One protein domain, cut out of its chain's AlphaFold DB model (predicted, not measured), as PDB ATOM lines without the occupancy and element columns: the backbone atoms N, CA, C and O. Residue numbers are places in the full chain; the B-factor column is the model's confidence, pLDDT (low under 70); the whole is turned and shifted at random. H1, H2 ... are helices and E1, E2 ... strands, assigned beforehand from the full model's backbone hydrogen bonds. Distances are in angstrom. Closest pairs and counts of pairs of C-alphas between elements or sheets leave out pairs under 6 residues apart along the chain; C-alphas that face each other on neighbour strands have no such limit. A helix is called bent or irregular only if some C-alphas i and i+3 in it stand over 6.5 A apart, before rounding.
ATOM      1  N   GLN A  37      97.999 106.256  98.845       82.56
ATOM      2  CA  GLN A  37      96.902 106.572  97.930       82.56
ATOM      3  C   GLN A  37      97.007 105.716  96.661       82.56
ATOM      4  O   GLN A  37      96.043 105.059  96.280       82.56
ATOM      5  N   ASP A  38      98.210 105.622  96.096       86.81
ATOM      6  CA  ASP A  38      98.475 104.817  94.902       86.81
ATOM      7  C   ASP A  38      98.164 103.331  95.117       86.81
ATOM      8  O   ASP A  38      97.742 102.657  94.189       86.81
ATOM      9  N   LYS A  39      98.306 102.805  96.342       86.56
ATOM     10  CA  LYS A  39      97.866 101.437  96.678       86.56
ATOM     11  C   LYS A  39      96.374 101.224  96.443       86.56
ATOM     12  O   LYS A  39      95.993 100.240  95.816       86.56
ATOM     13  N   ALA A  40      95.543 102.132  96.958       89.62
ATOM     14  CA  ALA A  40      94.096 102.046  96.795       89.62
ATOM     15  C   ALA A  40      93.700 102.204  95.320       89.62
ATOM     16  O   ALA A  40      92.845 101.465  94.831       89.62
ATOM     17  N   ASP A  41      94.361 103.122  94.612       93.19
ATOM     18  CA  ASP A  41      94.130 103.362  93.188       93.19
ATOM     19  C   ASP A  41      94.516 102.136  92.339       93.19
ATOM     20  O   ASP A  41      93.716 101.680  91.521       93.19
ATOM     21  N   LEU A  42      95.698 101.549  92.574       93.25
ATOM     22  CA  LEU A  42      96.166 100.331  91.899       93.25
ATOM     23  C   LEU A  42      95.225  99.154  92.152       93.25
ATOM     24  O   LEU A  42      94.819  98.489  91.204       93.25
ATOM     25  N   GLU A  43      94.841  98.899  93.406       93.50
ATOM     26  CA  GLU A  43      93.956  97.778  93.737       93.50
ATOM     27  C   GLU A  43      92.574  97.939  93.079       93.50
ATOM     28  O   GLU A  43      92.013  96.973  92.554       93.50
ATOM     29  N   GLN A  44      92.027  99.162  93.056       95.31
ATOM     30  CA  GLN A  44      90.760  99.429  92.377       95.31
ATOM     31  C   GLN A  44      90.902  99.209  90.877       95.31
ATOM     32  O   GLN A  44      90.030  98.586  90.264       95.31
ATOM     33  N   ARG A  45      91.986  99.722  90.285       96.75
ATOM     34  CA  ARG A  45      92.217  99.612  88.851       96.75
ATOM     35  C   ARG A  45      92.394  98.158  88.437       96.75
ATOM     36  O   ARG A  45      91.693  97.747  87.524       96.75
ATOM     37  N   ILE A  46      93.182  97.360  89.160       96.88
ATOM     38  CA  ILE A  46      93.337  95.912  88.922       96.88
ATOM     39  C   ILE A  46      91.971  95.222  88.874       96.88
ATOM     40  O   ILE A  46      91.624  94.626  87.857       96.88
ATOM     41  N   LYS A  47      91.141  95.383  89.916       97.62
ATOM     42  CA  LYS A  47      89.808  94.755  89.971       97.62
ATOM     43  C   LYS A  47      88.911  95.178  88.804       97.62
ATOM     44  O   LYS A  47      88.131  94.379  88.290       97.62
ATOM     45  N   ARG A  48      88.995  96.444  88.388       97.69
ATOM     46  CA  ARG A  48      88.229  96.964  87.248       97.69
ATOM     47  C   ARG A  48      88.728  96.435  85.912       97.69
ATOM     48  O   ARG A  48      87.899  96.092  85.078       97.69
ATOM     49  N   VAL A  49      90.038  96.357  85.724       98.12
ATOM     50  CA  VAL A  49      90.672  95.806  84.525       98.12
ATOM     51  C   VAL A  49      90.315  94.325  84.375       98.12
ATOM     52  O   VAL A  49      89.862  93.914  83.313       98.12
ATOM     53  N   GLU A  50      90.389  93.541  85.452       98.38
ATOM     54  CA  GLU A  50      89.952  92.137  85.458       98.38
ATOM     55  C   GLU A  50      88.465  91.992  85.095       98.38
ATOM     56  O   GLU A  50      88.092  91.139  84.286       98.38
ATOM     57  N   ALA A  51      87.604  92.847  85.660       98.12
ATOM     58  CA  ALA A  51      86.180  92.857  85.335       98.12
ATOM     59  C   ALA A  51      85.916  93.243  83.870       98.12
ATOM     60  O   ALA A  51      85.064  92.626  83.232       98.12
ATOM     61  N   ALA A  52      86.654  94.220  83.336       98.31
ATOM     62  CA  ALA A  52      86.564  94.631  81.940       98.31
ATOM     63  C   ALA A  52      86.989  93.501  80.998       98.31
ATOM     64  O   ALA A  52      86.245  93.154  80.085       98.31
ATOM     65  N   MET A  53      88.134  92.860  81.254       98.50
ATOM     66  CA  MET A  53      88.619  91.732  80.452       98.50
ATOM     67  C   MET A  53      87.625  90.567  80.441       98.50
ATOM     68  O   MET A  53      87.349  90.015  79.377       98.50
ATOM     69  N   LYS A  54      87.048  90.223  81.601       98.44
ATOM     70  CA  LYS A  54      86.027  89.172  81.702       98.44
ATOM     71  C   LYS A  54      84.769  89.513  80.903       98.44
ATOM     72  O   LYS A  54      84.168  88.623  80.306       98.44
ATOM     73  N   GLU A  55      84.363  90.779  80.905       98.56
ATOM     74  CA  GLU A  55      83.224  91.229  80.111       98.56
ATOM     75  C   GLU A  55      83.523  91.179  78.615       98.56
ATOM     76  O   GLU A  55      82.711  90.659  77.854       98.56
ATOM     77  N   TYR A  56      84.705  91.630  78.190       98.56
ATOM     78  CA  TYR A  56      85.118  91.497  76.797       98.56
ATOM     79  C   TYR A  56      85.169  90.042  76.344       98.56
ATOM     80  O   TYR A  56      84.740  89.755  75.234       98.56
ATOM     81  N   ASP A  57      85.620  89.112  77.188       98.38
ATOM     82  CA  ASP A  57      85.580  87.682  76.865       98.38
ATOM     83  C   ASP A  57      84.158  87.177  76.609       98.38
ATOM     84  O   ASP A  57      83.918  86.465  75.630       98.38
ATOM     85  N   ALA A  58      83.201  87.574  77.451       98.38
ATOM     86  CA  ALA A  58      81.799  87.215  77.266       98.38
ATOM     87  C   ALA A  58      81.215  87.832  75.984       98.38
ATOM     88  O   ALA A  58      80.576  87.131  75.194       98.38
ATOM     89  N   LEU A  59      81.477  89.120  75.743       98.06
ATOM     90  CA  LEU A  59      80.986  89.833  74.565       98.06
ATOM     91  C   LEU A  59      81.605  89.293  73.272       98.06
ATOM     92  O   LEU A  59      80.886  89.080  72.301       98.06
ATOM     93  N   VAL A  60      82.907  88.995  73.244       98.19
ATOM     94  CA  VAL A  60      83.562  88.382  72.076       98.19
ATOM     95  C   VAL A  60      82.871  87.070  71.709       98.19
ATOM     96  O   VAL A  60      82.486  86.897  70.555       98.19
ATOM     97  N   GLN A  61      82.614  86.187  72.678       97.56
ATOM     98  CA  GLN A  61      81.913  84.922  72.423       97.56
ATOM     99  C   GLN A  61      80.466  85.118  71.948       97.56
ATOM    100  O   GLN A  61      79.957  84.346  71.133       97.56
ATOM    101  N   GLU A  62      79.756  86.113  72.479       96.31
ATOM    102  CA  GLU A  62      78.401  86.445  72.039       96.31
ATOM    103  C   GLU A  62      78.382  86.940  70.591       96.31
ATOM    104  O   GLU A  62      77.627  86.422  69.764       96.31
ATOM    105  N   TRP A  63      79.239  87.904  70.268       96.19
ATOM    106  CA  TRP A  63      79.277  88.528  68.953       96.19
ATOM    107  C   TRP A  63      79.838  87.597  67.883       96.19
ATOM    108  O   TRP A  63      79.284  87.557  66.790       96.19
ATOM    109  N   GLU A  64      80.840  86.770  68.190       96.31
ATOM    110  CA  GLU A  64      81.317  85.737  67.261       96.31
ATOM    111  C   GLU A  64      80.208  84.730  66.917       96.31
ATOM    112  O   GLU A  64      80.054  84.344  65.757       96.31
ATOM    113  N   ARG A  65      79.373  84.336  67.893       95.12
ATOM    114  CA  ARG A  65      78.195  83.492  67.618       95.12
ATOM    115  C   ARG A  65      77.170  84.210  66.746       95.12
ATOM    116  O   ARG A  65      76.591  83.579  65.862       95.12
ATOM    117  N   LYS A  66      76.947  85.505  66.976       93.31
ATOM    118  CA  LYS A  66      76.014  86.324  66.193       93.31
ATOM    119  C   LYS A  66      76.471  86.490  64.740       93.31
ATOM    120  O   LYS A  66      75.671  86.280  63.830       93.31
ATOM    121  N   GLU A  67      77.744  86.802  64.519       93.75
ATOM    122  CA  GLU A  67      78.341  86.886  63.179       93.75
ATOM    123  C   GLU A  67      78.276  85.529  62.467       93.75
ATOM    124  O   GLU A  67      77.828  85.440  61.328       93.75
ATOM    125  N   LYS A  68      78.603  84.431  63.162       92.44
ATOM    126  CA  LYS A  68      78.491  83.078  62.596       92.44
ATOM    127  C   LYS A  68      77.053  82.701  62.224       92.44
ATOM    128  O   LYS A  68      76.847  82.049  61.207       92.44
ATOM    129  N   GLY A  69      76.072  83.072  63.049       91.75
ATOM    130  CA  GLY A  69      74.660  82.771  62.803       91.75
ATOM    131  C   GLY A  69      74.049  83.573  61.653       91.75
ATOM    132  O   GLY A  69      73.130  83.090  61.001       91.75
ATOM    133  N   THR A  70      74.563  84.778  61.400       91.56
ATOM    134  CA  THR A  70      74.114  85.653  60.302       91.56
ATOM    135  C   THR A  70      74.923  85.465  59.019       91.56
ATOM    136  O   THR A  70      74.433  85.787  57.945       91.56
ATOM    137  N   GLY A  71      76.137  84.914  59.111       90.88
ATOM    138  CA  GLY A  71      77.063  84.788  57.983       90.88
ATOM    139  C   GLY A  71      77.762  86.100  57.615       90.88
ATOM    140  O   GLY A  71      78.475  86.144  56.615       90.88
ATOM    141  N   GLU A  72      77.590  87.155  58.414       89.50
ATOM    142  CA  GLU A  72      78.105  88.495  58.136       89.50
ATOM    143  C   GLU A  72      79.055  88.967  59.240       89.50
ATOM    144  O   GLU A  72      78.831  88.746  60.430       89.50
ATOM    145  N   SER A  73      80.122  89.658  58.836       90.81
ATOM    146  CA  SER A  73      80.986  90.386  59.766       90.81
ATOM    147  C   SER A  73      80.367  91.740  60.086       90.81
ATOM    148  O   SER A  73      80.103  92.534  59.184       90.81
ATOM    149  N   LEU A  74      80.163  92.027  61.369       92.88
ATOM    150  CA  LEU A  74      79.548  93.269  61.811       92.88
ATOM    151  C   LEU A  74      80.642  94.317  62.010       92.88
ATOM    152  O   LEU A  74      81.494  94.190  62.890       92.88
ATOM    153  N   LEU A  75      80.616  95.365  61.189       93.12
ATOM    154  CA  LEU A  75      81.513  96.507  61.348       93.12
ATOM    155  C   LEU A  75      81.134  97.332  62.577       93.12
ATOM    156  O   LEU A  75      79.954  97.492  62.910       93.12
ATOM    157  N   LEU A  76      82.147  97.872  63.249       94.12
ATOM    158  CA  LEU A  76      81.961  98.779  64.366       94.12
ATOM    159  C   LEU A  76      81.285 100.062  63.874       94.12
ATOM    160  O   LEU A  76      81.699 100.688  62.905       94.12
ATOM    161  N   ASN A  77      80.257 100.487  64.597       93.62
ATOM    162  CA  ASN A  77      79.603 101.776  64.414       93.62
ATOM    163  C   ASN A  77      79.368 102.421  65.795       93.62
ATOM    164  O   ASN A  77      79.559 101.751  66.819       93.62
ATOM    165  N   PRO A  78      78.949 103.698  65.868       94.19
ATOM    166  CA  PRO A  78      78.743 104.379  67.147       94.19
ATOM    167  C   PRO A  78      77.782 103.651  68.100       94.19
ATOM    168  O   PRO A  78      78.037 103.604  69.303       94.19
ATOM    169  N   THR A  79      76.720 103.032  67.577       95.88
ATOM    170  CA  THR A  79      75.734 102.285  68.373       95.88
ATOM    171  C   THR A  79      76.345 101.029  68.986       95.88
ATOM    172  O   THR A  79      76.191 100.788  70.183       95.88
ATOM    173  N   PHE A  80      77.072 100.236  68.197       95.19
ATOM    174  CA  PHE A  80      77.725  99.020  68.686       95.19
ATOM    175  C   PHE A  80      78.852  99.339  69.660       95.19
ATOM    176  O   PHE A  80      78.907  98.734  70.729       95.19
ATOM    177  N   ARG A  81      79.680 100.344  69.353       95.31
ATOM    178  CA  ARG A  81      80.730 100.813  70.263       95.31
ATOM    179  C   ARG A  81      80.144 101.239  71.604       95.31
ATOM    180  O   ARG A  81      80.633 100.805  72.642       95.31
ATOM    181  N   LYS A  82      79.078 102.049  71.591       96.00
ATOM    182  CA  LYS A  82      78.400 102.476  72.817       96.00
ATOM    183  C   LYS A  82      77.840 101.287  73.598       96.00
ATOM    184  O   LYS A  82      78.050 101.230  74.801       96.00
ATOM    185  N   SER A  83      77.177 100.344  72.932       97.19
ATOM    186  CA  SER A  83      76.625  99.145  73.580       97.19
ATOM    187  C   SER A  83      77.704  98.325  74.300       97.19
ATOM    188  O   SER A  83      77.559  97.998  75.477       97.19
ATOM    189  N   VAL A  84      78.828  98.064  73.620       97.38
ATOM    190  CA  VAL A  84      79.984  97.349  74.188       97.38
ATOM    191  C   VAL A  84      80.547  98.098  75.399       97.38
ATOM    192  O   VAL A  84      80.666  97.525  76.483       97.38
ATOM    193  N   GLN A  85      80.834  99.391  75.238       97.19
ATOM    194  CA  GLN A  85      81.422 100.225  76.289       97.19
ATOM    195  C   GLN A  85      80.489 100.397  77.497       97.19
ATOM    196  O   GLN A  85      80.949 100.360  78.636       97.19
ATOM    197  N   ASP A  86      79.175 100.518  77.283       97.94
ATOM    198  CA  ASP A  86      78.185 100.591  78.362       97.94
ATOM    199  C   ASP A  86      78.135  99.281  79.170       97.94
ATOM    200  O   ASP A  86      78.020  99.328  80.399       97.94
ATOM    201  N   SER A  87      78.256  98.120  78.510       97.88
ATOM    202  CA  SER A  87      78.283  96.814  79.188       97.88
ATOM    203  C   SER A  87      79.528  96.657  80.063       97.88
ATOM    204  O   SER A  87      79.432  96.347  81.255       97.88
ATOM    205  N   VAL A  88      80.701  96.977  79.507       97.81
ATOM    206  CA  VAL A  88      81.986  96.964  80.224       97.81
ATOM    207  C   VAL A  88      81.961  97.937  81.402       97.81
ATOM    208  O   VAL A  88      82.247  97.556  82.542       97.81
ATOM    209  N   TRP A  89      81.505  99.171  81.175       96.69
ATOM    210  CA  TRP A  89      81.330 100.156  82.238       96.69
ATOM    211  C   TRP A  89      80.385  99.659  83.338       96.69
ATOM    212  O   TRP A  89      80.673  99.841  84.526       96.69
ATOM    213  N   PHE A  90      79.282  98.990  82.985       97.19
ATOM    214  CA  PHE A  90      78.345  98.435  83.961       97.19
ATOM    215  C   PHE A  90      79.008  97.405  84.883       97.19
ATOM    216  O   PHE A  90      78.701  97.383  86.079       97.19
ATOM    217  N   LYS A  91      79.941  96.591  84.371       96.94
ATOM    218  CA  LYS A  91      80.718  95.654  85.199       96.94
ATOM    219  C   LYS A  91      81.717  96.361  86.111       96.94
ATOM    220  O   LYS A  91      81.918  95.923  87.242       96.94
ATOM    221  N   MET A  92      82.299  97.471  85.666       96.12
ATOM    222  CA  MET A  92      83.326  98.196  86.421       96.12
ATOM    223  C   MET A  92      82.760  99.158  87.477       96.12
ATOM    224  O   MET A  92      83.365  99.337  88.534       96.12
ATOM    225  N   LYS A  93      81.607  99.797  87.228       93.12
ATOM    226  CA  LYS A  93      81.133 100.973  87.996       93.12
ATOM    227  C   LYS A  93      80.899 100.742  89.493       93.12
ATOM    228  O   LYS A  93      80.939 101.688  90.281       93.12
ATOM    229  N   ASN A  94      80.621  99.500  89.884       91.00
ATOM    230  CA  ASN A  94      80.353  99.133  91.277       91.00
ATOM    231  C   ASN A  94      81.625  98.732  92.036       91.00
ATOM    232  O   ASN A  94      81.583  98.555  93.252       91.00
ATOM    233  N   ILE A  95      82.763  98.630  91.346       94.19
ATOM    234  CA  ILE A  95      84.059  98.347  91.954       94.19
ATOM    235  C   ILE A  95      84.608  99.659  92.505       94.19
ATOM    236  O   ILE A  95      85.142 100.501  91.772       94.19
ATOM    237  N   LYS A  96      84.422  99.834  93.814       92.31
ATOM    238  CA  LYS A  96      84.852 101.011  94.564       92.31
ATOM    239  C   LYS A  96      85.693 100.586  95.753       92.31
ATOM    240  O   LYS A  96      85.218  99.866  96.627       92.31
ATOM    241  N   ILE A  97      86.923 101.072  95.798       90.75
ATOM    242  CA  ILE A  97      87.783 100.999  96.973       90.75
ATOM    243  C   ILE A  97      87.784 102.371  97.626       90.75
ATOM    244  O   ILE A  97      87.814 103.409  96.964       90.75
ATOM    245  N   ARG A  98      87.707 102.389  98.956       86.69
ATOM    246  CA  ARG A  98      87.706 103.637  99.714       86.69
ATOM    247  C   ARG A  98      88.958 104.451  99.378       86.69
ATOM    248  O   ARG A  98      90.066 103.933  99.424       86.69
ATOM    249  N   ASN A  99      88.747 105.743  99.134       85.00
ATOM    250  CA  ASN A  99      89.751 106.732  98.741       85.00
ATOM    251  C   ASN A  99      90.345 106.554  97.342       85.00
ATOM    252  O   ASN A  99      91.080 107.447  96.954       85.00
ATOM    253  N   ALA A 100      90.041 105.498  96.585       90.31
ATOM    254  CA  ALA A 100      90.635 105.310  95.267       90.31
ATOM    255  C   ALA A 100      90.145 106.357  94.247       90.31
ATOM    256  O   ALA A 100      88.959 106.705  94.211       90.31
ATOM    257  N   VAL A 101      91.064 106.839  93.417       90.25
ATOM    258  CA  VAL A 101      90.845 107.814  92.347       90.25
ATOM    259  C   VAL A 101      90.931 107.111  90.997       90.25
ATOM    260  O   VAL A 101      91.809 106.286  90.756       90.25
ATOM    261  N   ASP A 102      90.004 107.450  90.104       89.00
ATOM    262  CA  ASP A 102      90.015 106.962  88.730       89.00
ATOM    263  C   ASP A 102      90.669 107.982  87.805       89.00
ATOM    264  O   ASP A 102      90.235 109.132  87.738       89.00
ATOM    265  N   TYR A 103      91.651 107.521  87.039       93.81
ATOM    266  CA  TYR A 103      92.315 108.302  86.001       93.81
ATOM    267  C   TYR A 103      91.942 107.771  84.618       93.81
ATOM    268  O   TYR A 103      91.695 106.569  84.434       93.81
ATOM    269  N   LYS A 104      91.873 108.683  83.649       94.31
ATOM    270  CA  LYS A 104      91.488 108.380  82.267       94.31
ATOM    271  C   LYS A 104      92.679 108.458  81.323       94.31
ATOM    272  O   LYS A 104      93.647 109.176  81.569       94.31
ATOM    273  N   ALA A 105      92.552 107.738  80.226       96.69
ATOM    274  CA  ALA A 105      93.431 107.812  79.083       96.69
ATOM    275  C   ALA A 105      92.591 107.627  77.815       96.69
ATOM    276  O   ALA A 105      91.480 107.093  77.894       96.69
ATOM    277  N   GLU A 106      93.063 108.179  76.702       96.38
ATOM    278  CA  GLU A 106      92.412 108.043  75.403       96.38
ATOM    279  C   GLU A 106      93.421 108.199  74.262       96.38
ATOM    280  O   GLU A 106      94.269 109.095  74.282       96.38
ATOM    281  N   THR A 107      93.244 107.387  73.222       96.31
ATOM    282  CA  THR A 107      93.806 107.580  71.887       96.31
ATOM    283  C   THR A 107      92.709 108.104  70.966       96.31
ATOM    284  O   THR A 107      91.713 107.421  70.701       96.31
ATOM    285  N   ASP A 108      92.872 109.334  70.483       92.44
ATOM    286  CA  ASP A 108      91.884 109.969  69.614       92.44
ATOM    287  C   ASP A 108      91.964 109.478  68.153       92.44
ATOM    288  O   ASP A 108      92.823 108.680  67.764       92.44
ATOM    289  N   ALA A 109      91.053 109.971  67.309       89.75
ATOM    290  CA  ALA A 109      91.005 109.614  65.888       89.75
ATOM    291  C   ALA A 109      92.250 110.071  65.094       89.75
ATOM    292  O   ALA A 109      92.482 109.582  63.993       89.75
ATOM    293  N   THR A 110      93.066 110.980  65.643       90.44
ATOM    294  CA  THR A 110      94.338 111.437  65.055       90.44
ATOM    295  C   THR A 110      95.546 110.615  65.529       90.44
ATOM    296  O   THR A 110      96.693 110.965  65.239       90.44
ATOM    297  N   CYS A 111      95.302 109.513  66.245       92.62
ATOM    298  CA  CYS A 111      96.308 108.676  66.903       92.62
ATOM    299  C   CYS A 111      97.083 109.396  68.016       92.62
ATOM    300  O   CYS A 111      98.197 108.978  68.368       92.62
ATOM    301  N   LYS A 112      96.537 110.493  68.558       94.94
ATOM    302  CA  LYS A 112      97.144 111.211  69.675       94.94
ATOM    303  C   LYS A 112      96.673 110.593  70.986       94.94
ATOM    304  O   LYS A 112      95.479 110.509  71.255       94.94
ATOM    305  N   VAL A 113      97.645 110.216  71.809       97.44
ATOM    306  CA  VAL A 113      97.426 109.698  73.160       97.44
ATOM    307  C   VAL A 113      97.348 110.862  74.144       97.44
ATOM    308  O   VAL A 113      98.224 111.730  74.160       97.44
ATOM    309  N   THR A 114      96.318 110.865  74.983       97.75
ATOM    310  CA  THR A 114      96.157 111.792  76.105       97.75
ATOM    311  C   THR A 114      95.972 110.991  77.385       97.75
ATOM    312  O   THR A 114      95.044 110.200  77.496       97.75
ATOM    313  N   ILE A 115      96.844 111.221  78.365       97.38
ATOM    314  CA  ILE A 115      96.765 110.615  79.701       97.38
ATOM    315  C   ILE A 115      96.390 111.705  80.701       97.38
ATOM    316  O   ILE A 115      96.915 112.819  80.611       97.38
ATOM    317  N   ASP A 116      95.532 111.388  81.673       95.00
ATOM    318  CA  ASP A 116      95.170 112.306  82.754       95.00
ATOM    319  C   ASP A 116      96.438 112.909  83.402       95.00
ATOM    320  O   ASP A 116      97.313 112.174  83.884       95.00
ATOM    321  N   PRO A 117      96.606 114.244  83.403       93.06
ATOM    322  CA  PRO A 117      97.784 114.876  83.987       93.06
ATOM    323  C   PRO A 117      97.907 114.603  85.491       93.06
ATOM    324  O   PRO A 117      99.025 114.571  85.998       93.06
ATOM    325  N   ALA A 118      96.796 114.349  86.188       91.56
ATOM    326  CA  ALA A 118      96.778 114.026  87.610       91.56
ATOM    327  C   ALA A 118      97.099 112.553  87.911       91.56
ATOM    328  O   ALA A 118      97.280 112.219  89.081       91.56
ATOM    329  N   ALA A 119      97.190 111.680  86.895       92.19
ATOM    330  CA  ALA A 119      97.563 110.285  87.099       92.19
ATOM    331  C   ALA A 119      98.925 110.195  87.792       92.19
ATOM    332  O   ALA A 119      99.919 110.768  87.330       92.19
ATOM    333  N   SER A 120      98.978 109.458  88.898       90.31
ATOM    334  CA  SER A 120     100.228 109.257  89.615       90.31
ATOM    335  C   SER A 120     101.237 108.496  88.759       90.31
ATOM    336  O   SER A 120     100.877 107.786  87.816       90.31
ATOM    337  N   ALA A 121     102.520 108.599  89.107       87.69
ATOM    338  CA  ALA A 121     103.579 107.874  88.405       87.69
ATOM    339  C   ALA A 121     103.337 106.350  88.372       87.69
ATOM    340  O   ALA A 121     103.753 105.686  87.430       87.69
ATOM    341  N   CYS A 122     102.628 105.813  89.369       88.62
ATOM    342  CA  CYS A 122     102.352 104.384  89.497       88.62
ATOM    343  C   CYS A 122     101.222 103.874  88.608       88.62
ATOM    344  O   CYS A 122     101.185 102.690  88.297       88.62
ATOM    345  N   LEU A 123     100.306 104.747  88.196       93.00
ATOM    346  CA  LEU A 123      99.217 104.391  87.283       93.00
ATOM    347  C   LEU A 123      99.488 104.861  85.864       93.00
ATOM    348  O   LEU A 123      99.040 104.238  84.909       93.00
ATOM    349  N   ARG A 124     100.234 105.959  85.708       95.00
ATOM    350  CA  ARG A 124     100.515 106.554  84.402       95.00
ATOM    351  C   ARG A 124     101.103 105.533  83.428       95.00
ATOM    352  O   ARG A 124     100.604 105.439  82.316       95.00
ATOM    353  N   GLY A 125     102.065 104.721  83.869       94.06
ATOM    354  CA  GLY A 125     102.664 103.695  83.013       94.06
ATOM    355  C   GLY A 125     101.664 102.639  82.528       94.06
ATOM    356  O   GLY A 125     101.754 102.203  81.387       94.06
ATOM    357  N   SER A 126     100.681 102.245  83.348       96.75
ATOM    358  CA  SER A 126      99.696 101.237  82.934       96.75
ATOM    359  C   SER A 126      98.707 101.813  81.919       96.75
ATOM    360  O   SER A 126      98.342 101.138  80.960       96.75
ATOM    361  N   LEU A 127      98.323 103.081  82.096       98.06
ATOM    362  CA  LEU A 127      97.512 103.819  81.131       98.06
ATOM    363  C   LEU A 127      98.254 104.013  79.801       98.06
ATOM    364  O   LEU A 127      97.671 103.823  78.742       98.06
ATOM    365  N   GLU A 128      99.543 104.349  79.843       98.12
ATOM    366  CA  GLU A 128     100.382 104.468  78.645       98.12
ATOM    367  C   GLU A 128     100.492 103.139  77.891       98.12
ATOM    368  O   GLU A 128     100.355 103.120  76.670       98.12
ATOM    369  N   ASP A 129     100.683 102.026  78.604       98.19
ATOM    370  CA  ASP A 129     100.758 100.696  77.995       98.19
ATOM    371  C   ASP A 129      99.418 100.273  77.360       98.19
ATOM    372  O   ASP A 129      99.418  99.636  76.304       98.19
ATOM    373  N   HIS A 130      98.285 100.656  77.962       98.50
ATOM    374  CA  HIS A 130      96.952 100.465  77.380       98.50
ATOM    375  C   HIS A 130      96.821 101.251  76.071       98.50
ATOM    376  O   HIS A 130      96.549 100.683  75.014       98.50
ATOM    377  N   GLU A 131      97.073 102.561  76.117       98.44
ATOM    378  CA  GLU A 131      96.937 103.431  74.949       98.44
ATOM    379  C   GLU A 131      97.951 103.111  73.846       98.44
ATOM    380  O   GLU A 131      97.682 103.345  72.671       98.44
ATOM    381  N   ALA A 132      99.102 102.520  74.176       98.31
ATOM    382  CA  ALA A 132     100.057 102.045  73.181       98.31
ATOM    383  C   ALA A 132      99.461 100.960  72.265       98.31
ATOM    384  O   ALA A 132      99.849 100.873  71.095       98.31
ATOM    385  N   VAL A 133      98.506 100.160  72.759       98.19
ATOM    386  CA  VAL A 133      97.771  99.185  71.938       98.19
ATOM    387  C   VAL A 133      96.897  99.909  70.916       98.19
ATOM    388  O   VAL A 133      97.045  99.660  69.717       98.19
ATOM    389  N   HIS A 134      96.083 100.868  71.365       97.38
ATOM    390  CA  HIS A 134      95.228 101.674  70.491       97.38
ATOM    391  C   HIS A 134      96.024 102.494  69.486       97.38
ATOM    392  O   HIS A 134      95.727 102.513  68.292       97.38
ATOM    393  N   LYS A 135      97.104 103.127  69.944       96.56
ATOM    394  CA  LYS A 135      97.999 103.886  69.082       96.56
ATOM    395  C   LYS A 135      98.591 103.014  67.979       96.56
ATOM    396  O   LYS A 135      98.628 103.443  66.828       96.56
ATOM    397  N   LYS A 136      99.030 101.796  68.307       96.00
ATOM    398  CA  LYS A 136      99.579 100.860  67.320       96.00
ATOM    399  C   LYS A 136      98.546 100.493  66.258       96.00
ATOM    400  O   LYS A 136      98.910 100.390  65.090       96.00
ATOM    401  N   GLU A 137      97.291 100.278  66.639       94.06
ATOM    402  CA  GLU A 137      96.234  99.951  65.680       94.06
ATOM    403  C   GLU A 137      95.819 101.167  64.840       94.06
ATOM    404  O   GLU A 137      95.675 101.060  63.620       94.06
ATOM    405  N   CYS A 138      95.767 102.351  65.449       93.56
ATOM    406  CA  CYS A 138      95.567 103.615  64.746       93.56
ATOM    407  C   CYS A 138      96.661 103.871  63.698       93.56
ATOM    408  O   CYS A 138      96.365 104.134  62.532       93.56
ATOM    409  N   ASP A 139      97.935 103.723  64.077       92.62
ATOM    410  CA  ASP A 139      99.074 103.983  63.193       92.62
ATOM    411  C   ASP A 139      99.095 103.035  61.970       92.62
ATOM    412  O   ASP A 139      99.506 103.456  60.889       92.62
ATOM    413  N   LYS A 140      98.585 101.795  62.082       90.62
ATOM    414  CA  LYS A 140      98.426 100.866  60.936       90.62
ATOM    415  C   LYS A 140      97.348 101.295  59.940       90.62
ATOM    416  O   LYS A 140      97.393 100.902  58.774       90.62
ATOM    417  N   ASN A 141      96.353 102.039  60.411       85.62
ATOM    418  CA  ASN A 141      95.214 102.489  59.613       85.62
ATOM    419  C   ASN A 141      95.343 103.962  59.199       85.62
ATOM    420  O   ASN A 141      94.497 104.490  58.479       85.62
ATOM    421  N   LYS A 142      96.443 104.615  59.588       78.06
ATOM    422  CA  LYS A 142      96.755 105.995  59.234       78.06
ATOM    423  C   LYS A 142      96.838 106.166  57.714       78.06
ATOM    424  O   LYS A 142      97.527 105.416  57.027       78.06
ATOM    425  N   GLY A 143      96.152 107.184  57.199       68.19
ATOM    426  CA  GLY A 143      96.113 107.500  55.765       68.19
ATOM    427  C   GLY A 143      95.000 106.800  54.979       68.19
ATOM    428  O   GLY A 143      94.868 107.061  53.787       68.19
ATOM    429  N   LYS A 144      94.182 105.957  55.625       63.81
ATOM    430  CA  LYS A 144      92.951 105.403  55.048       63.81
ATOM    431  C   LYS A 144      91.765 106.300  55.439       63.81
ATOM    432  O   LYS A 144      91.122 106.058  56.449       63.81
ATOM    433  N   ASP A 145      91.530 107.343  54.642       60.53
ATOM    434  CA  ASP A 145      90.411 108.301  54.734       60.53
ATOM    435  C   ASP A 145      90.264 109.133  56.031       60.53
ATOM    436  O   ASP A 145      90.883 108.889  57.061       60.53
ATOM    437  N   LEU A 146      89.425 110.181  55.960       64.69
ATOM    438  CA  LEU A 146      89.053 111.101  57.057       64.69
ATOM    439  C   LEU A 146      88.142 110.453  58.126       64.69
ATOM    440  O   LEU A 146      87.538 111.151  58.941       64.69
ATOM    441  N   ILE A 147      87.987 109.130  58.086       73.31
ATOM    442  CA  ILE A 147      87.081 108.368  58.941       73.31
ATOM    443  C   ILE A 147      87.873 107.866  60.151       73.31
ATOM    444  O   ILE A 147      89.013 107.430  60.029       73.31
ATOM    445  N   ASP A 148      87.268 107.933  61.336       85.50
ATOM    446  CA  ASP A 148      87.838 107.365  62.558       85.50
ATOM    447  C   ASP A 148      88.158 105.873  62.351       85.50
ATOM    448  O   ASP A 148      87.257 105.061  62.130       85.50
ATOM    449  N   TRP A 149      89.447 105.528  62.428       87.75
ATOM    450  CA  TRP A 149      90.002 104.188  62.191       87.75
ATOM    451  C   TRP A 149      89.324 103.090  63.019       87.75
ATOM    452  O   TRP A 149      89.292 101.931  62.613       87.75
ATOM    453  N   ARG A 150      88.732 103.434  64.167       88.62
ATOM    454  CA  ARG A 150      87.981 102.475  64.990       88.62
ATOM    455  C   ARG A 150      86.792 101.902  64.217       88.62
ATOM    456  O   ARG A 150      86.472 100.727  64.362       88.62
ATOM    457  N   PHE A 151      86.157 102.698  63.356       90.19
ATOM    458  CA  PHE A 151      84.995 102.277  62.566       90.19
ATOM    459  C   PHE A 151      85.353 101.493  61.300       90.19
ATOM    460  O   PHE A 151      84.455 101.004  60.619       90.19
ATOM    461  N   THR A 152      86.641 101.313  60.991       88.75
ATOM    462  CA  THR A 152      87.068 100.385  59.932       88.75
ATOM    463  C   THR A 152      87.214  98.949  60.439       88.75
ATOM    464  O   THR A 152      87.524  98.051  59.660       88.75
ATOM    465  N   GLN A 153      87.024  98.720  61.741       91.94
ATOM    466  CA  GLN A 153      87.166  97.412  62.369       91.94
ATOM    467  C   GLN A 153      85.842  96.658  62.448       91.94
ATOM    468  O   GLN A 153      84.762  97.251  62.476       91.94
ATOM    469  N   ARG A 154      85.921  95.333  62.587       95.00
ATOM    470  CA  ARG A 154      84.794  94.534  63.080       95.00
ATOM    471  C   ARG A 154      84.584  94.783  64.568       95.00
ATOM    472  O   ARG A 154      85.540  95.034  65.299       95.00
ATOM    473  N   VAL A 155      83.348  94.626  65.041       96.00
ATOM    474  CA  VAL A 155      83.017  94.769  66.471       96.00
ATOM    475  C   VAL A 155      83.854  93.815  67.331       96.00
ATOM    476  O   VAL A 155      84.347  94.204  68.386       96.00
ATOM    477  N   VAL A 156      84.061  92.578  66.871       97.19
ATOM    478  CA  VAL A 156      84.879  91.578  67.577       97.19
ATOM    479  C   VAL A 156      86.356  91.973  67.639       97.19
ATOM    480  O   VAL A 156      86.987  91.783  68.679       97.19
ATOM    481  N   ASP A 157      86.904  92.528  66.559       96.88
ATOM    482  CA  ASP A 157      88.316  92.921  66.505       96.88
ATOM    483  C   ASP A 157      88.575  94.117  67.434       96.88
ATOM    484  O   ASP A 157      89.527  94.085  68.212       96.88
ATOM    485  N   TYR A 158      87.637  95.067  67.482       96.75
ATOM    486  CA  TYR A 158      87.630  96.165  68.451       96.75
ATOM    487  C   TYR A 158      87.642  95.677  69.907       96.75
ATOM    488  O   TYR A 158      88.440  96.130  70.725       96.75
ATOM    489  N   MET A 159      86.789  94.710  70.252       98.31
ATOM    490  CA  MET A 159      86.760  94.155  71.611       98.31
ATOM    491  C   MET A 159      88.049  93.413  71.973       98.31
ATOM    492  O   MET A 159      88.506  93.480  73.115       98.31
ATOM    493  N   LYS A 160      88.653  92.704  71.012       98.31
ATOM    494  CA  LYS A 160      89.947  92.032  71.205       98.31
ATOM    495  C   LYS A 160      91.074  93.041  71.413       98.31
ATOM    496  O   LYS A 160      91.950  92.795  72.240       98.31
ATOM    497  N   GLU A 161      91.035  94.164  70.703       98.00
ATOM    498  CA  GLU A 161      91.971  95.272  70.874       98.00
ATOM    499  C   GLU A 161      91.870  95.893  72.276       98.00
ATOM    500  O   GLU A 161      92.871  95.957  72.988       98.00
ATOM    501  N   GLU A 162      90.664  96.263  72.716       98.31
ATOM    502  CA  GLU A 162      90.417  96.801  74.063       98.31
ATOM    503  C   GLU A 162      90.854  95.816  75.156       98.31
ATOM    504  O   GLU A 162      91.533  96.187  76.116       98.31
ATOM    505  N   LYS A 163      90.536  94.524  74.993       98.50
ATOM    506  CA  LYS A 163      91.002  93.477  75.909       98.50
ATOM    507  C   LYS A 163      92.533  93.409  75.958       98.50
ATOM    508  O   LYS A 163      93.090  93.239  77.040       98.50
ATOM    509  N   ALA A 164      93.216  93.530  74.820       98.50
ATOM    510  CA  ALA A 164      94.676  93.526  74.771       98.50
ATOM    511  C   ALA A 164      95.281  94.758  75.470       98.50
ATOM    512  O   ALA A 164      96.280  94.612  76.179       98.50
ATOM    513  N   GLY A 165      94.656  95.934  75.337       98.31
ATOM    514  CA  GLY A 165      94.998  97.136  76.107       98.31
ATOM    515  C   GLY A 165      94.891  96.889  77.611       98.31
ATOM    516  O   GLY A 165      95.854  97.079  78.355       98.31
ATOM    517  N   TYR A 166      93.761  96.338  78.055       98.50
ATOM    518  CA  TYR A 166      93.549  95.974  79.455       98.50
ATOM    519  C   TYR A 166      94.512  94.902  79.972       98.50
ATOM    520  O   TYR A 166      94.955  94.976  81.117       98.50
ATOM    521  N   GLN A 167      94.895  93.932  79.145       98.62
ATOM    522  CA  GLN A 167      95.893  92.940  79.531       98.62
ATOM    523  C   GLN A 167      97.259  93.591  79.795       98.62
ATOM    524  O   GLN A 167      97.893  93.285  80.805       98.62
ATOM    525  N   LYS A 168      97.696  94.513  78.927       98.44
ATOM    526  CA  LYS A 168      98.944  95.264  79.127       98.44
ATOM    527  C   LYS A 168      98.890  96.137  80.370       98.44
ATOM    528  O   LYS A 168      99.853  96.194  81.134       98.44
ATOM    529  N   GLU A 169      97.735  96.742  80.612       98.19
ATOM    530  CA  GLU A 169      97.490  97.488  81.831       98.19
ATOM    531  C   GLU A 169      97.647  96.601  83.078       98.19
ATOM    532  O   GLU A 169      98.378  96.956  84.002       98.19
ATOM    533  N   LEU A 170      97.022  95.420  83.095       97.88
ATOM    534  CA  LEU A 170      97.081  94.479  84.216       97.88
ATOM    535  C   LEU A 170      98.503  93.974  84.493       97.88
ATOM    536  O   LEU A 170      98.892  93.858  85.657       97.88
ATOM    537  N   GLU A 171      99.276  93.683  83.442       97.50
ATOM    538  CA  GLU A 171     100.692  93.307  83.544       97.50
ATOM    539  C   GLU A 171     101.473  94.390  84.310       97.50
ATOM    540  O   GLU A 171     102.075  94.104  85.349       97.50
ATOM    541  N   ARG A 172     101.369  95.658  83.881       96.00
ATOM    542  CA  ARG A 172     102.043  96.780  84.549       96.00
ATOM    543  C   ARG A 172     101.563  96.991  85.984       96.00
ATOM    544  O   ARG A 172     102.382  97.215  86.873       96.00
ATOM    545  N   LEU A 173     100.253  96.943  86.223       95.00
ATOM    546  CA  LEU A 173      99.681  97.163  87.556       95.00
ATOM    547  C   LEU A 173     100.181  96.120  88.564       95.00
ATOM    548  O   LEU A 173     100.501  96.461  89.706       95.00
ATOM    549  N   ASN A 174     100.289  94.858  88.144       92.94
ATOM    550  CA  ASN A 174     100.831  93.791  88.981       92.94
ATOM    551  C   ASN A 174     102.323  93.981  89.265       92.94
ATOM    552  O   ASN A 174     102.755  93.752  90.398       92.94
ATOM    553  N   ASP A 175     103.101  94.448  88.287       91.56
ATOM    554  CA  ASP A 175     104.506  94.800  88.500       91.56
ATOM    555  C   ASP A 175     104.657  95.922  89.535       91.56
ATOM    556  O   ASP A 175     105.476  95.808  90.450       91.56
ATOM    557  N   GLU A 176     103.846  96.979  89.450       90.56
ATOM    558  CA  GLU A 176     103.859  98.073  90.430       90.56
ATOM    559  C   GLU A 176     103.449  97.598  91.828       90.56
ATOM    560  O   GLU A 176     104.107  97.924  92.821       90.56
ATOM    561  N   LEU A 177     102.425  96.748  91.928       87.00
ATOM    562  CA  LEU A 177     102.027  96.147  93.200       87.00
ATOM    563  C   LEU A 177     103.138  95.258  93.788       87.00
ATOM    564  O   LEU A 177     103.381  95.273  94.998       87.00
ATOM    565  N   ASN A 178     103.846  94.500  92.952       85.56
ATOM    566  CA  ASN A 178     104.958  93.653  93.384       85.56
ATOM    567  C   ASN A 178     106.167  94.479  93.843       85.56
ATOM    568  O   ASN A 178     106.770  94.152  94.870       85.56
ATOM    569  N   LYS A 179     106.483  95.589  93.163       84.31
ATOM    570  CA  LYS A 179     107.515  96.542  93.612       84.31
ATOM    571  C   LYS A 179     107.208  97.083  95.007       84.31
ATOM    572  O   LYS A 179     108.113  97.190  95.830       84.31
ATOM    573  N   GLN A 180     105.940  97.360  95.306       78.62
ATOM    574  CA  GLN A 180     105.538  97.823  96.636       78.62
ATOM    575  C   GLN A 180     105.680  96.751  97.720       78.62
ATOM    576  O   GLN A 180     106.124  97.065  98.823       78.62
ATOM    577  N   LYS A 181     105.316  95.494  97.429       77.44
ATOM    578  CA  LYS A 181     105.470  94.376  98.381       77.44
ATOM    579  C   LYS A 181     106.932  94.153  98.769       77.44
ATOM    580  O   LYS A 181     107.211  93.838  99.921       77.44
TER     581      LYS A 181
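This is residues 37 to 181 of the 219 residues of an uncharacterized protein of Nitrospirae bacterium (UniProt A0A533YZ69). Three long helices, H1, H5 and H3, make an elongated bundle in which H5 packs along both H1 and H3. H2 packs on part of H1, the small hairpin E1 E2 packs on H3, and short H4 sits at one end of H3. The printed part has 145 residues, mostly helix, in the order H1 H2 E1 E2 H3 H4 H5, with E1 and E2 antiparallel. It is compact, with a radius of gyration of the C-alphas of 16.0 A, and spans 50 by 32 by 22 A, only just elongated.

H1, residues 37 to 70, begins at C-alpha (96.902, 106.572, 97.930) and is 48.7 A long. H2 is residues 78 to 92, 20.8 A. E1 is residues 105 to 107 and E2 residues 113 to 115. H3, residues 121 to 141, 30.5 A, has a kink of 29 degrees near residue 131 and is only just irregular, with C-alphas 122 and 125 6.53 A apart. H4 is residues 149 to 152. H5, residues 155 to 181, 39.0 A, ends at C-alpha (105.470, 94.376, 98.381).

In the bundle of H1, H3 and H5, H5 touches H1, closest at C-alphas of Met 53 and Lys 163, 5.4 A, opposite ways at a shallow tilt of 23 degrees. H5 touches H3, closest at C-alphas of His 130 and Gly 165, 4.1 A. Residues 48 to 59 of H1 touch H2, at a steep tilt of 45 degrees, closest at C-alphas of Arg 48 and Met 92, 5.1 A. In the hairpin, N 106 and O 114 are 2.9 A apart, within hydrogen-bond range. The closest C-alphas of E1 and H3, Thr 107 and Glu 131, are 6.0 A apart. H3 and H4 only just touch, with 3 pairs of C-alphas within 8 A, the closest Asn 141 and Trp 149, 6.1 A. Every O i to N i+4 pair is within hydrogen-bond range in H1, H2 and H5, and 13 of 17 in H3; H4 is too short for one.

The C-alphas farthest apart, Gly 71 and Lys 181, are 50.3 A apart. The printed part has no cut, and H2 to E1 is a long link. Residues 143 to 146 are under 70 in pLDDT.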